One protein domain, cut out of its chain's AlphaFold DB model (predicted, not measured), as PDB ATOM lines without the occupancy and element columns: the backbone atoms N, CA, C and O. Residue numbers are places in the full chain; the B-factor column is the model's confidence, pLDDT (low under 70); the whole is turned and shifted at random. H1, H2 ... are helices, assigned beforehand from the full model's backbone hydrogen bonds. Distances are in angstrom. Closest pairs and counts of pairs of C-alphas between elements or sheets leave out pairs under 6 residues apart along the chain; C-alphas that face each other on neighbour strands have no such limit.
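Overview. This is residues 146 to 216 of the 216 residues of an uncharacterized protein of Aeromicrobium fastidiosum (UniProt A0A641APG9). Three helices fold back and forth, H1 to H2 to H3, with H2 between the other two, and a fourth helix, H4, crosses the end where H2 begins, running from the end of H3 to H1. The outline is a rod of 41 by 20 by 19 A, with the start of H3 near one end and the last residues, after H4, at the other. The printed part has 71 residues with four named helices, H1, H2, H3 and H4 in chain order, and no named strand; its class is all helix. It is compact, with a radius of gyration of the C-alphas of 12.2 A.

Arrangement. H1, residues 147 to 159, touches H2, residues 166 to 181, closest at the C-alphas of Arg 156 and Leu 169, 5.3 A apart. The two form a helical hairpin, running opposite ways at a shallow tilt of 27 degrees. H2 forms a second helical hairpin with H3, residues 184 to 199, again opposite ways at a shallow tilt of 27 degrees. Their closest C-alphas, those of Arg 179 and Thr 190, are 5.1 A apart. H1 and H3 are apart. H4, residues 201 to 213, touches H2 about perpendicular, at 80 degrees. Here residues 202 to 206 of H4 alone meet residues 168 to 172 of H2 alone, and the closest C-alphas, those of Val 168 and Phe 203, are 6.1 A apart. H4 touches H1 with residues 206 to 210 alone, about perpendicular at 76 degrees; the closest C-alphas, those of Ala 155 and His 210, are 5.7 A apart. H3 and H4 are close but not clearly touching, with the closest C-alphas, those of Ile 197 and Phe 203, 6.6 A apart; they are only just about perpendicular, at 71 degrees. H2 is the hub, touching three helices. The helix packing is part aligned and part crossed, with 2 of 4 touching pairs at a shallow tilt. In H1, H2, H3 and H4 every O i to N i+4 pair is within hydrogen-bond range.

Along the chain. H1 begins at C-alpha 147, (-29.332, -24.952, 37.707), and is 18.0 A long from first to last C-alpha. H2 is 22.4 A long and H3 23.4 A, each of 16 residues. H3 begins at C-alpha 184, (-48.039, -33.956, 36.979). H4 is 18.5 A long and ends at C-alpha 213, (-13.983, -23.350, 27.210).

Size, cuts and confidence. The C-alphas farthest apart, those of Leu 185 and Ser 216, are 41.4 A apart. The printed part has no cut, and Ser 216 is the chain's last residue. The links H2 to H3 and H3 to H4 are tight, and the link H1 to H2 is short. The mean pLDDT of the printed part is 87.6; residues 160 to 163 and 213 to 216 are under 70.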
ATOM      1  N   PRO A 146     -33.874 -23.587  36.731       94.44
ATOM      2  CA  PRO A 146     -33.145 -24.616  37.463       94.44
ATOM      3  C   PRO A 146     -31.684 -24.700  37.010       94.44
ATOM      4  O   PRO A 146     -31.388 -24.557  35.825       94.44
ATOM      5  N   ALA A 147     -30.777 -24.983  37.948       92.50
ATOM      6  CA  ALA A 147     -29.332 -24.952  37.707       92.50
ATOM      7  C   ALA A 147     -28.887 -25.804  36.507       92.50
ATOM      8  O   ALA A 147     -28.001 -25.407  35.758       92.50
ATOM      9  N   ASP A 148     -29.509 -26.963  36.291       92.88
ATOM     10  CA  ASP A 148     -29.160 -27.822  35.164       92.88
ATOM     11  C   ASP A 148     -29.662 -27.276  33.820       92.88
ATOM     12  O   ASP A 148     -28.935 -27.369  32.835       92.88
ATOM     13  N   THR A 149     -30.837 -26.645  33.778       95.38
ATOM     14  CA  THR A 149     -31.315 -25.927  32.588       95.38
ATOM     15  C   THR A 149     -30.461 -24.696  32.307       95.38
ATOM     16  O   THR A 149     -30.073 -24.480  31.164       95.38
ATOM     17  N   ALA A 150     -30.094 -23.924  33.335       94.56
ATOM     18  CA  ALA A 150     -29.217 -22.763  33.191       94.56
ATOM     19  C   ALA A 150     -27.847 -23.143  32.600       94.56
ATOM     20  O   ALA A 150     -27.332 -22.441  31.731       94.56
ATOM     21  N   LEU A 151     -27.287 -24.287  33.015       93.12
ATOM     22  CA  LEU A 151     -26.053 -24.832  32.442       93.12
ATOM     23  C   LEU A 151     -26.211 -25.197  30.961       93.12
ATOM     24  O   LEU A 151     -25.326 -24.889  30.169       93.12
ATOM     25  N   VAL A 152     -27.329 -25.818  30.573       94.69
ATOM     26  CA  VAL A 152     -27.610 -26.146  29.165       94.69
ATOM     27  C   VAL A 152     -27.819 -24.882  28.328       94.69
ATOM     28  O   VAL A 152     -27.282 -24.798  27.229       94.69
ATOM     29  N   VAL A 153     -28.539 -23.879  28.846       94.56
ATOM     30  CA  VAL A 153     -28.706 -22.567  28.191       94.56
ATOM     31  C   VAL A 153     -27.348 -21.930  27.932       94.56
ATOM     32  O   VAL A 153     -27.053 -21.530  26.808       94.56
ATOM     33  N   GLN A 154     -26.509 -21.868  28.963       92.69
ATOM     34  CA  GLN A 154     -25.174 -21.306  28.848       92.69
ATOM     35  C   GLN A 154     -24.333 -22.068  27.816       92.69
ATOM     36  O   GLN A 154     -23.783 -21.438  26.914       92.69
ATOM     37  N   ALA A 155     -24.288 -23.400  27.897       91.56
ATOM     38  CA  ALA A 155     -23.566 -24.224  26.933       91.56
ATOM     39  C   ALA A 155     -24.076 -23.992  25.504       91.56
ATOM     40  O   ALA A 155     -23.277 -23.826  24.589       91.56
ATOM     41  N   ARG A 156     -25.398 -23.907  25.304       92.00
ATOM     42  CA  ARG A 156     -26.017 -23.666  23.992       92.00
ATOM     43  C   ARG A 156     -25.685 -22.289  23.419       92.00
ATOM     44  O   ARG A 156     -25.484 -22.175  22.205       92.00
ATOM     45  N   ILE A 157     -25.664 -21.252  24.252       90.69
ATOM     46  CA  ILE A 157     -25.331 -19.884  23.834       90.69
ATOM     47  C   ILE A 157     -23.849 -19.788  23.481       90.69
ATOM     48  O   ILE A 157     -23.519 -19.264  22.418       90.69
ATOM     49  N   ASP A 158     -22.972 -20.376  24.293       86.00
ATOM     50  CA  ASP A 158     -21.534 -20.407  24.016       86.00
ATOM     51  C   ASP A 158     -21.251 -21.222  22.737       86.00
ATOM     52  O   ASP A 158     -20.550 -20.758  21.835       86.00
ATOM     53  N   ALA A 159     -21.915 -22.373  22.578       81.25
ATOM     54  CA  ALA A 159     -21.863 -23.213  21.382       81.25
ATOM     55  C   ALA A 159     -22.376 -22.511  20.121       81.25
ATOM     56  O   ALA A 159     -21.908 -22.811  19.022       81.25
ATOM     57  N   SER A 160     -23.290 -21.540  20.258       68.69
ATOM     58  CA  SER A 160     -23.785 -20.764  19.119       68.69
ATOM     59  C   SER A 160     -22.654 -20.055  18.375       68.69
ATOM     60  O   SER A 160     -22.805 -19.774  17.195       68.69
ATOM     61  N   ARG A 161     -21.526 -19.770  19.036       65.38
ATOM     62  CA  ARG A 161     -20.414 -19.045  18.426       65.38
ATOM     63  C   ARG A 161     -19.529 -19.925  17.543       65.38
ATOM     64  O   ARG A 161     -18.944 -19.375  16.618       65.38
ATOM     65  N   LYS A 162     -19.387 -21.233  17.825       61.06
ATOM     66  CA  LYS A 162     -18.318 -22.063  17.215       61.06
ATOM     67  C   LYS A 162     -18.555 -23.585  17.125       61.06
ATOM     68  O   LYS A 162     -17.641 -24.289  16.712       61.06
ATOM     69  N   SER A 163     -19.701 -24.135  17.525       61.94
ATOM     70  CA  SER A 163     -19.750 -25.567  17.868       61.94
ATOM     71  C   SER A 163     -20.561 -26.454  16.918       61.94
ATOM     72  O   SER A 163     -21.716 -26.161  16.610       61.94
ATOM     73  N   ALA A 164     -19.992 -27.619  16.590       74.81
ATOM     74  CA  ALA A 164     -20.693 -28.768  16.009       74.81
ATOM     75  C   ALA A 164     -21.819 -29.316  16.918       74.81
ATOM     76  O   ALA A 164     -22.700 -30.031  16.456       74.81
ATOM     77  N   TRP A 165     -21.835 -28.943  18.204       86.25
ATOM     78  CA  TRP A 165     -22.798 -29.423  19.199       86.25
ATOM     79  C   TRP A 165     -24.073 -28.580  19.309       86.25
ATOM     80  O   TRP A 165     -24.897 -28.815  20.197       86.25
ATOM     81  N   ALA A 166     -24.250 -27.573  18.446       83.75
ATOM     82  CA  ALA A 166     -25.377 -26.647  18.528       83.75
ATOM     83  C   ALA A 166     -26.737 -27.364  18.488       83.75
ATOM     84  O   ALA A 166     -27.631 -26.998  19.249       83.75
ATOM     85  N   GLU A 167     -26.880 -28.397  17.656       87.25
ATOM     86  CA  GLU A 167     -28.114 -29.178  17.529       87.25
ATOM     87  C   GLU A 167     -28.393 -30.026  18.777       87.25
ATOM     88  O   GLU A 167     -29.478 -29.943  19.355       87.25
ATOM     89  N   VAL A 168     -27.389 -30.766  19.257       90.69
ATOM     90  CA  VAL A 168     -27.486 -31.587  20.476       90.69
ATOM     91  C   VAL A 168     -27.895 -30.727  21.675       90.69
ATOM     92  O   VAL A 168     -28.816 -31.066  22.421       90.69
ATOM     93  N   LEU A 169     -27.264 -29.560  21.832       92.62
ATOM     94  CA  LEU A 169     -27.578 -28.616  22.903       92.62
ATOM     95  C   LEU A 169     -28.941 -27.936  22.709       92.62
ATOM     96  O   LEU A 169     -29.600 -27.613  23.697       92.62
ATOM     97  N   ASN A 170     -29.394 -27.738  21.467       92.06
ATOM     98  CA  ASN A 170     -30.729 -27.215  21.178       92.06
ATOM     99  C   ASN A 170     -31.814 -28.218  21.589       92.06
ATOM    100  O   ASN A 170     -32.751 -27.862  22.303       92.06
ATOM    101  N   ASN A 171     -31.642 -29.486  21.212       92.62
ATOM    102  CA  ASN A 171     -32.547 -30.571  21.585       92.62
ATOM    103  C   ASN A 171     -32.592 -30.751  23.107       92.62
ATOM    104  O   ASN A 171     -33.673 -30.854  23.695       92.62
ATOM    105  N   ALA A 172     -31.431 -30.697  23.768       94.69
ATOM    106  CA  ALA A 172     -31.357 -30.699  25.223       94.69
ATOM    107  C   ALA A 172     -32.123 -29.516  25.834       94.69
ATOM    108  O   ALA A 172     -32.956 -29.722  26.718       94.69
ATOM    109  N   LEU A 173     -31.910 -28.294  25.340       95.25
ATOM    110  CA  LEU A 173     -32.587 -27.104  25.851       95.25
ATOM    111  C   LEU A 173     -34.115 -27.227  25.758       95.25
ATOM    112  O   LEU A 173     -34.803 -26.949  26.740       95.25
ATOM    113  N   VAL A 174     -34.648 -27.705  24.629       95.38
ATOM    114  CA  VAL A 174     -36.094 -27.932  24.445       95.38
ATOM    115  C   VAL A 174     -36.648 -28.885  25.502       95.38
ATOM    116  O   VAL A 174     -37.668 -28.598  26.134       95.38
ATOM    117  N   VAL A 175     -35.976 -30.011  25.738       96.00
ATOM    118  CA  VAL A 175     -36.465 -31.027  26.680       96.00
ATOM    119  C   VAL A 175     -36.362 -30.552  28.132       96.00
ATOM    120  O   VAL A 175     -37.286 -30.788  28.916       96.00
ATOM    121  N   PHE A 176     -35.293 -29.840  28.494       96.62
ATOM    122  CA  PHE A 176     -35.136 -29.254  29.828       96.62
ATOM    123  C   PHE A 176     -36.164 -28.143  30.083       96.62
ATOM    124  O   PHE A 176     -36.854 -28.180  31.102       96.62
ATOM    125  N   ALA A 177     -36.352 -27.224  29.132       95.31
ATOM    126  CA  ALA A 177     -37.365 -26.173  29.221       95.31
ATOM    127  C   ALA A 177     -38.776 -26.767  29.361       95.31
ATOM    128  O   ALA A 177     -39.547 -26.368  30.236       95.31
ATOM    129  N   ARG A 178     -39.103 -27.798  28.567       94.62
ATOM    130  CA  ARG A 178     -40.395 -28.490  28.660       94.62
ATOM    131  C   ARG A 178     -40.600 -29.140  30.026       94.62
ATOM    132  O   ARG A 178     -41.694 -29.042  30.574       94.62
ATOM    133  N   ARG A 179     -39.568 -29.772  30.593       96.00
ATOM    134  CA  ARG A 179     -39.626 -30.342  31.950       96.00
ATOM    135  C   ARG A 179     -39.920 -29.270  32.996       96.00
ATOM    136  O   ARG A 179     -40.719 -29.510  33.899       96.00
ATOM    137  N   ASP A 180     -39.279 -28.114  32.887       94.00
ATOM    138  CA  ASP A 180     -39.413 -27.034  33.867       94.00
ATOM    139  C   ASP A 180     -40.813 -26.413  33.863       94.00
ATOM    140  O   ASP A 180     -41.313 -25.991  34.907       94.00
ATOM    141  N   LEU A 181     -41.459 -26.409  32.696       92.94
ATOM    142  CA  LEU A 181     -42.825 -25.927  32.513       92.94
ATOM    143  C   LEU A 181     -43.899 -26.994  32.772       92.94
ATOM    144  O   LEU A 181     -45.067 -26.645  32.956       92.94
ATOM    145  N   ALA A 182     -43.530 -28.275  32.784       91.62
ATOM    146  CA  ALA A 182     -44.464 -29.381  32.937       91.62
ATOM    147  C   ALA A 182     -44.972 -29.549  34.380       91.62
ATOM    148  O   ALA A 182     -44.298 -29.243  35.371       91.62
ATOM    149  N   SER A 183     -46.166 -30.128  34.502       88.06
ATOM    150  CA  SER A 183     -46.790 -30.524  35.767       88.06
ATOM    151  C   SER A 183     -47.236 -31.993  35.713       88.06
ATOM    152  O   SER A 183     -47.295 -32.601  34.645       88.06
ATOM    153  N   GLY A 184     -47.490 -32.598  36.878       90.75
ATOM    154  CA  GLY A 184     -48.039 -33.956  36.979       90.75
ATOM    155  C   GLY A 184     -47.246 -35.028  36.215       90.75
ATOM    156  O   GLY A 184     -46.017 -35.093  36.301       90.75
ATOM    157  N   LEU A 185     -47.965 -35.875  35.473       89.81
ATOM    158  CA  LEU A 185     -47.404 -36.989  34.698       89.81
ATOM    159  C   LEU A 185     -46.450 -36.529  33.585       89.81
ATOM    160  O   LEU A 185     -45.421 -37.170  33.360       89.81
ATOM    161  N   ASP A 186     -46.724 -35.389  32.948       88.56
ATOM    162  CA  ASP A 186     -45.848 -34.839  31.909       88.56
ATOM    163  C   ASP A 186     -44.477 -34.469  32.463       88.56
ATOM    164  O   ASP A 186     -43.453 -34.682  31.805       88.56
ATOM    165  N   ARG A 187     -44.423 -33.985  33.708       90.19
ATOM    166  CA  ARG A 187     -43.155 -33.704  34.387       90.19
ATOM    167  C   ARG A 187     -42.358 -34.978  34.657       90.19
ATOM    168  O   ARG A 187     -41.136 -34.974  34.528       90.19
ATOM    169  N   VAL A 188     -43.028 -36.079  34.998       89.81
ATOM    170  CA  VAL A 188     -42.371 -37.382  35.196       89.81
ATOM    171  C   VAL A 188     -41.805 -37.902  33.873       89.81
ATOM    172  O   VAL A 188     -40.639 -38.304  33.816       89.81
ATOM    173  N   ARG A 189     -42.593 -37.834  32.792       92.38
ATOM    174  CA  ARG A 189     -42.178 -38.261  31.447       92.38
ATOM    175  C   ARG A 189     -40.994 -37.445  30.933       92.38
ATOM    176  O   ARG A 189     -39.972 -38.016  30.564       92.38
ATOM    177  N   THR A 190     -41.099 -36.120  30.965       90.94
ATOM    178  CA  THR A 190     -40.011 -35.217  30.548       90.94
ATOM    179  C   THR A 190     -38.788 -35.335  31.458       90.94
ATOM    180  O   THR A 190     -37.661 -35.264  30.981       90.94
ATOM    181  N   GLY A 191     -38.974 -35.622  32.750       92.75
ATOM    182  CA  GLY A 191     -37.884 -35.946  33.671       92.75
ATOM    183  C   GLY A 191     -37.130 -37.229  33.299       92.75
ATOM    184  O   GLY A 191     -35.914 -37.297  33.483       92.75
ATOM    185  N   LYS A 192     -37.809 -38.242  32.743       94.25
ATOM    186  CA  LYS A 192     -37.144 -39.410  32.142       94.25
ATOM    187  C   LYS A 192     -36.331 -38.993  30.914       94.25
ATOM    188  O   LYS A 192     -35.139 -39.265  30.897       94.25
ATOM    189  N   SER A 193     -36.919 -38.234  29.988       93.69
ATOM    190  CA  SER A 193     -36.207 -37.740  28.800       93.69
ATOM    191  C   SER A 193     -34.966 -36.910  29.149       93.69
ATOM    192  O   SER A 193     -33.917 -37.102  28.548       93.69
ATOM    193  N   VAL A 194     -35.031 -36.046  30.170       94.75
ATOM    194  CA  VAL A 194     -33.849 -35.314  30.656       94.75
ATOM    195  C   VAL A 194     -32.771 -36.261  31.193       94.75
ATOM    196  O   VAL A 194     -31.585 -36.023  30.973       94.75
ATOM    197  N   ARG A 195     -33.145 -37.330  31.906       94.62
ATOM    198  CA  ARG A 195     -32.171 -38.333  32.370       94.62
ATOM    199  C   ARG A 195     -31.524 -39.076  31.208       94.62
ATOM    200  O   ARG A 195     -30.324 -39.318  31.274       94.62
ATOM    201  N   ASP A 196     -32.296 -39.401  30.179       95.44
ATOM    202  CA  ASP A 196     -31.799 -40.084  28.988       95.44
ATOM    203  C   ASP A 196     -30.813 -39.179  28.226       95.44
ATOM    204  O   ASP A 196     -29.694 -39.600  27.956       95.44
ATOM    205  N   ILE A 197     -31.136 -37.892  28.045       93.94
ATOM    206  CA  ILE A 197     -30.218 -36.894  27.459       93.94
ATOM    207  C   ILE A 197     -28.936 -36.745  28.283       93.94
ATOM    208  O   ILE A 197     -27.847 -36.695  27.736       93.94
ATOM    209  N   LYS A 198     -29.019 -36.716  29.618       91.44
ATOM    210  CA  LYS A 198     -27.812 -36.634  30.464       91.44
ATOM    211  C   LYS A 198     -26.898 -37.862  30.342       91.44
ATOM    212  O   LYS A 198     -25.730 -37.777  30.723       91.44
ATOM    213  N   ARG A 199     -27.429 -39.000  29.887       93.88
ATOM    214  CA  ARG A 199     -26.674 -40.242  29.657       93.88
ATOM    215  C   ARG A 199     -26.119 -40.337  28.241       93.88
ATOM    216  O   ARG A 199     -25.169 -41.089  28.047       93.88
ATOM    217  N   ASP A 200     -26.695 -39.587  27.310       94.62
ATOM    218  CA  ASP A 200     -26.252 -39.512  25.929       94.62
ATOM    219  C   ASP A 200     -24.784 -39.061  25.829       94.62
ATOM    220  O   ASP A 200     -24.333 -38.160  26.549       94.62
ATOM    221  N   ALA A 201     -24.017 -39.751  24.984       91.88
ATOM    222  CA  ALA A 201     -22.579 -39.537  24.865       91.88
ATOM    223  C   ALA A 201     -22.268 -38.175  24.236       91.88
ATOM    224  O   ALA A 201     -21.407 -37.456  24.748       91.88
ATOM    225  N   ASP A 202     -23.018 -37.789  23.206       89.44
ATOM    226  CA  ASP A 202     -22.813 -36.543  22.470       89.44
ATOM    227  C   ASP A 202     -23.163 -35.342  23.342       89.44
ATOM    228  O   ASP A 202     -22.393 -34.384  23.434       89.44
ATOM    229  N   PHE A 203     -24.266 -35.419  24.094       92.62
ATOM    230  CA  PHE A 203     -24.598 -34.387  25.075       92.62
ATOM    231  C   PHE A 203     -23.504 -34.240  26.137       92.62
ATOM    232  O   PHE A 203     -23.115 -33.127  26.501       92.62
ATOM    233  N   ARG A 204     -22.973 -35.353  26.650       91.75
ATOM    234  CA  ARG A 204     -21.889 -35.305  27.638       91.75
ATOM    235  C   ARG A 204     -20.621 -34.682  27.067       91.75
ATOM    236  O   ARG A 204     -20.007 -33.879  27.765       91.75
ATOM    237  N   LEU A 205     -20.240 -35.040  25.842       88.62
ATOM    238  CA  LEU A 205     -19.088 -34.460  25.155       88.62
ATOM    239  C   LEU A 205     -19.277 -32.954  24.952       88.62
ATOM    240  O   LEU A 205     -18.403 -32.185  25.347       88.62
ATOM    241  N   ALA A 206     -20.451 -32.527  24.485       87.88
ATOM    242  CA  ALA A 206     -20.801 -31.115  24.346       87.88
ATOM    243  C   ALA A 206     -20.671 -30.342  25.673       87.88
ATOM    244  O   ALA A 206     -20.129 -29.238  25.723       87.88
ATOM    245  N   MET A 207     -21.126 -30.933  26.783       90.25
ATOM    246  CA  MET A 207     -21.018 -30.313  28.108       90.25
ATOM    247  C   MET A 207     -19.586 -30.314  28.668       90.25
ATOM    248  O   MET A 207     -19.257 -29.447  29.481       90.25
ATOM    249  N   VAL A 208     -18.734 -31.274  28.287       85.44
ATOM    250  CA  VAL A 208     -17.305 -31.292  28.652       85.44
ATOM    251  C   VAL A 208     -16.544 -30.214  27.886       85.44
ATOM    252  O   VAL A 208     -15.805 -29.457  28.513       85.44
ATOM    253  N   ASP A 209     -16.781 -30.098  26.580       81.38
ATOM    254  CA  ASP A 209     -16.197 -29.065  25.718       81.38
ATOM    255  C   ASP A 209     -16.524 -27.657  26.244       81.38
ATOM    256  O   ASP A 209     -15.642 -26.832  26.487       81.38
ATOM    257  N   HIS A 210     -17.790 -27.428  26.607       81.44
ATOM    258  CA  HIS A 210     -18.212 -26.190  27.261       81.44
ATOM    259  C   HIS A 210     -17.467 -25.906  28.585       81.44
ATOM    260  O   HIS A 210     -17.074 -24.768  28.869       81.44
ATOM    261  N   LYS A 211     -17.250 -26.927  29.425       78.88
ATOM    262  CA  LYS A 211     -16.501 -26.768  30.686       78.88
ATOM    263  C   LYS A 211     -15.025 -26.455  30.461       78.88
ATOM    264  O   LYS A 211     -14.439 -25.773  31.296       78.88
ATOM    265  N   ALA A 212     -14.425 -26.971  29.390       71.06
ATOM    266  CA  ALA A 212     -13.059 -26.628  29.015       71.06
ATOM    267  C   ALA A 212     -12.978 -25.158  28.577       71.06
ATOM    268  O   ALA A 212     -12.169 -24.411  29.117       71.06
ATOM    269  N   PHE A 213     -13.900 -24.726  27.712       62.53
ATOM    270  CA  PHE A 213     -13.983 -23.350  27.210       62.53
ATOM    271  C   PHE A 213     -14.179 -22.292  28.310       62.53
ATOM    272  O   PHE A 213     -13.717 -21.168  28.190       62.53
ATOM    273  N   THR A 214     -14.879 -22.632  29.392       68.69
ATOM    274  CA  THR A 214     -15.148 -21.693  30.501       68.69
ATOM    275  C   THR A 214     -14.036 -21.615  31.548       68.69
ATOM    276  O   THR A 214     -14.132 -20.793  32.459       68.69
ATOM    277  N   LYS A 215     -13.013 -22.475  31.460       65.00
ATOM    278  CA  LYS A 215     -11.857 -22.492  32.371       65.00
ATOM    279  C   LYS A 215     -10.588 -21.881  31.768       65.00
ATOM    280  O   LYS A 215      -9.668 -21.600  32.532       65.00
ATOM    281  N   SER A 216     -10.530 -21.750  30.443       48.03
ATOM    282  CA  SER A 216      -9.474 -21.062  29.686       48.03
ATOM    283  C   SER A 216      -9.717 -19.562  29.635       48.03
ATOM    284  O   SER A 216      -8.732 -18.811  29.767       48.03
TER     285      SER A 216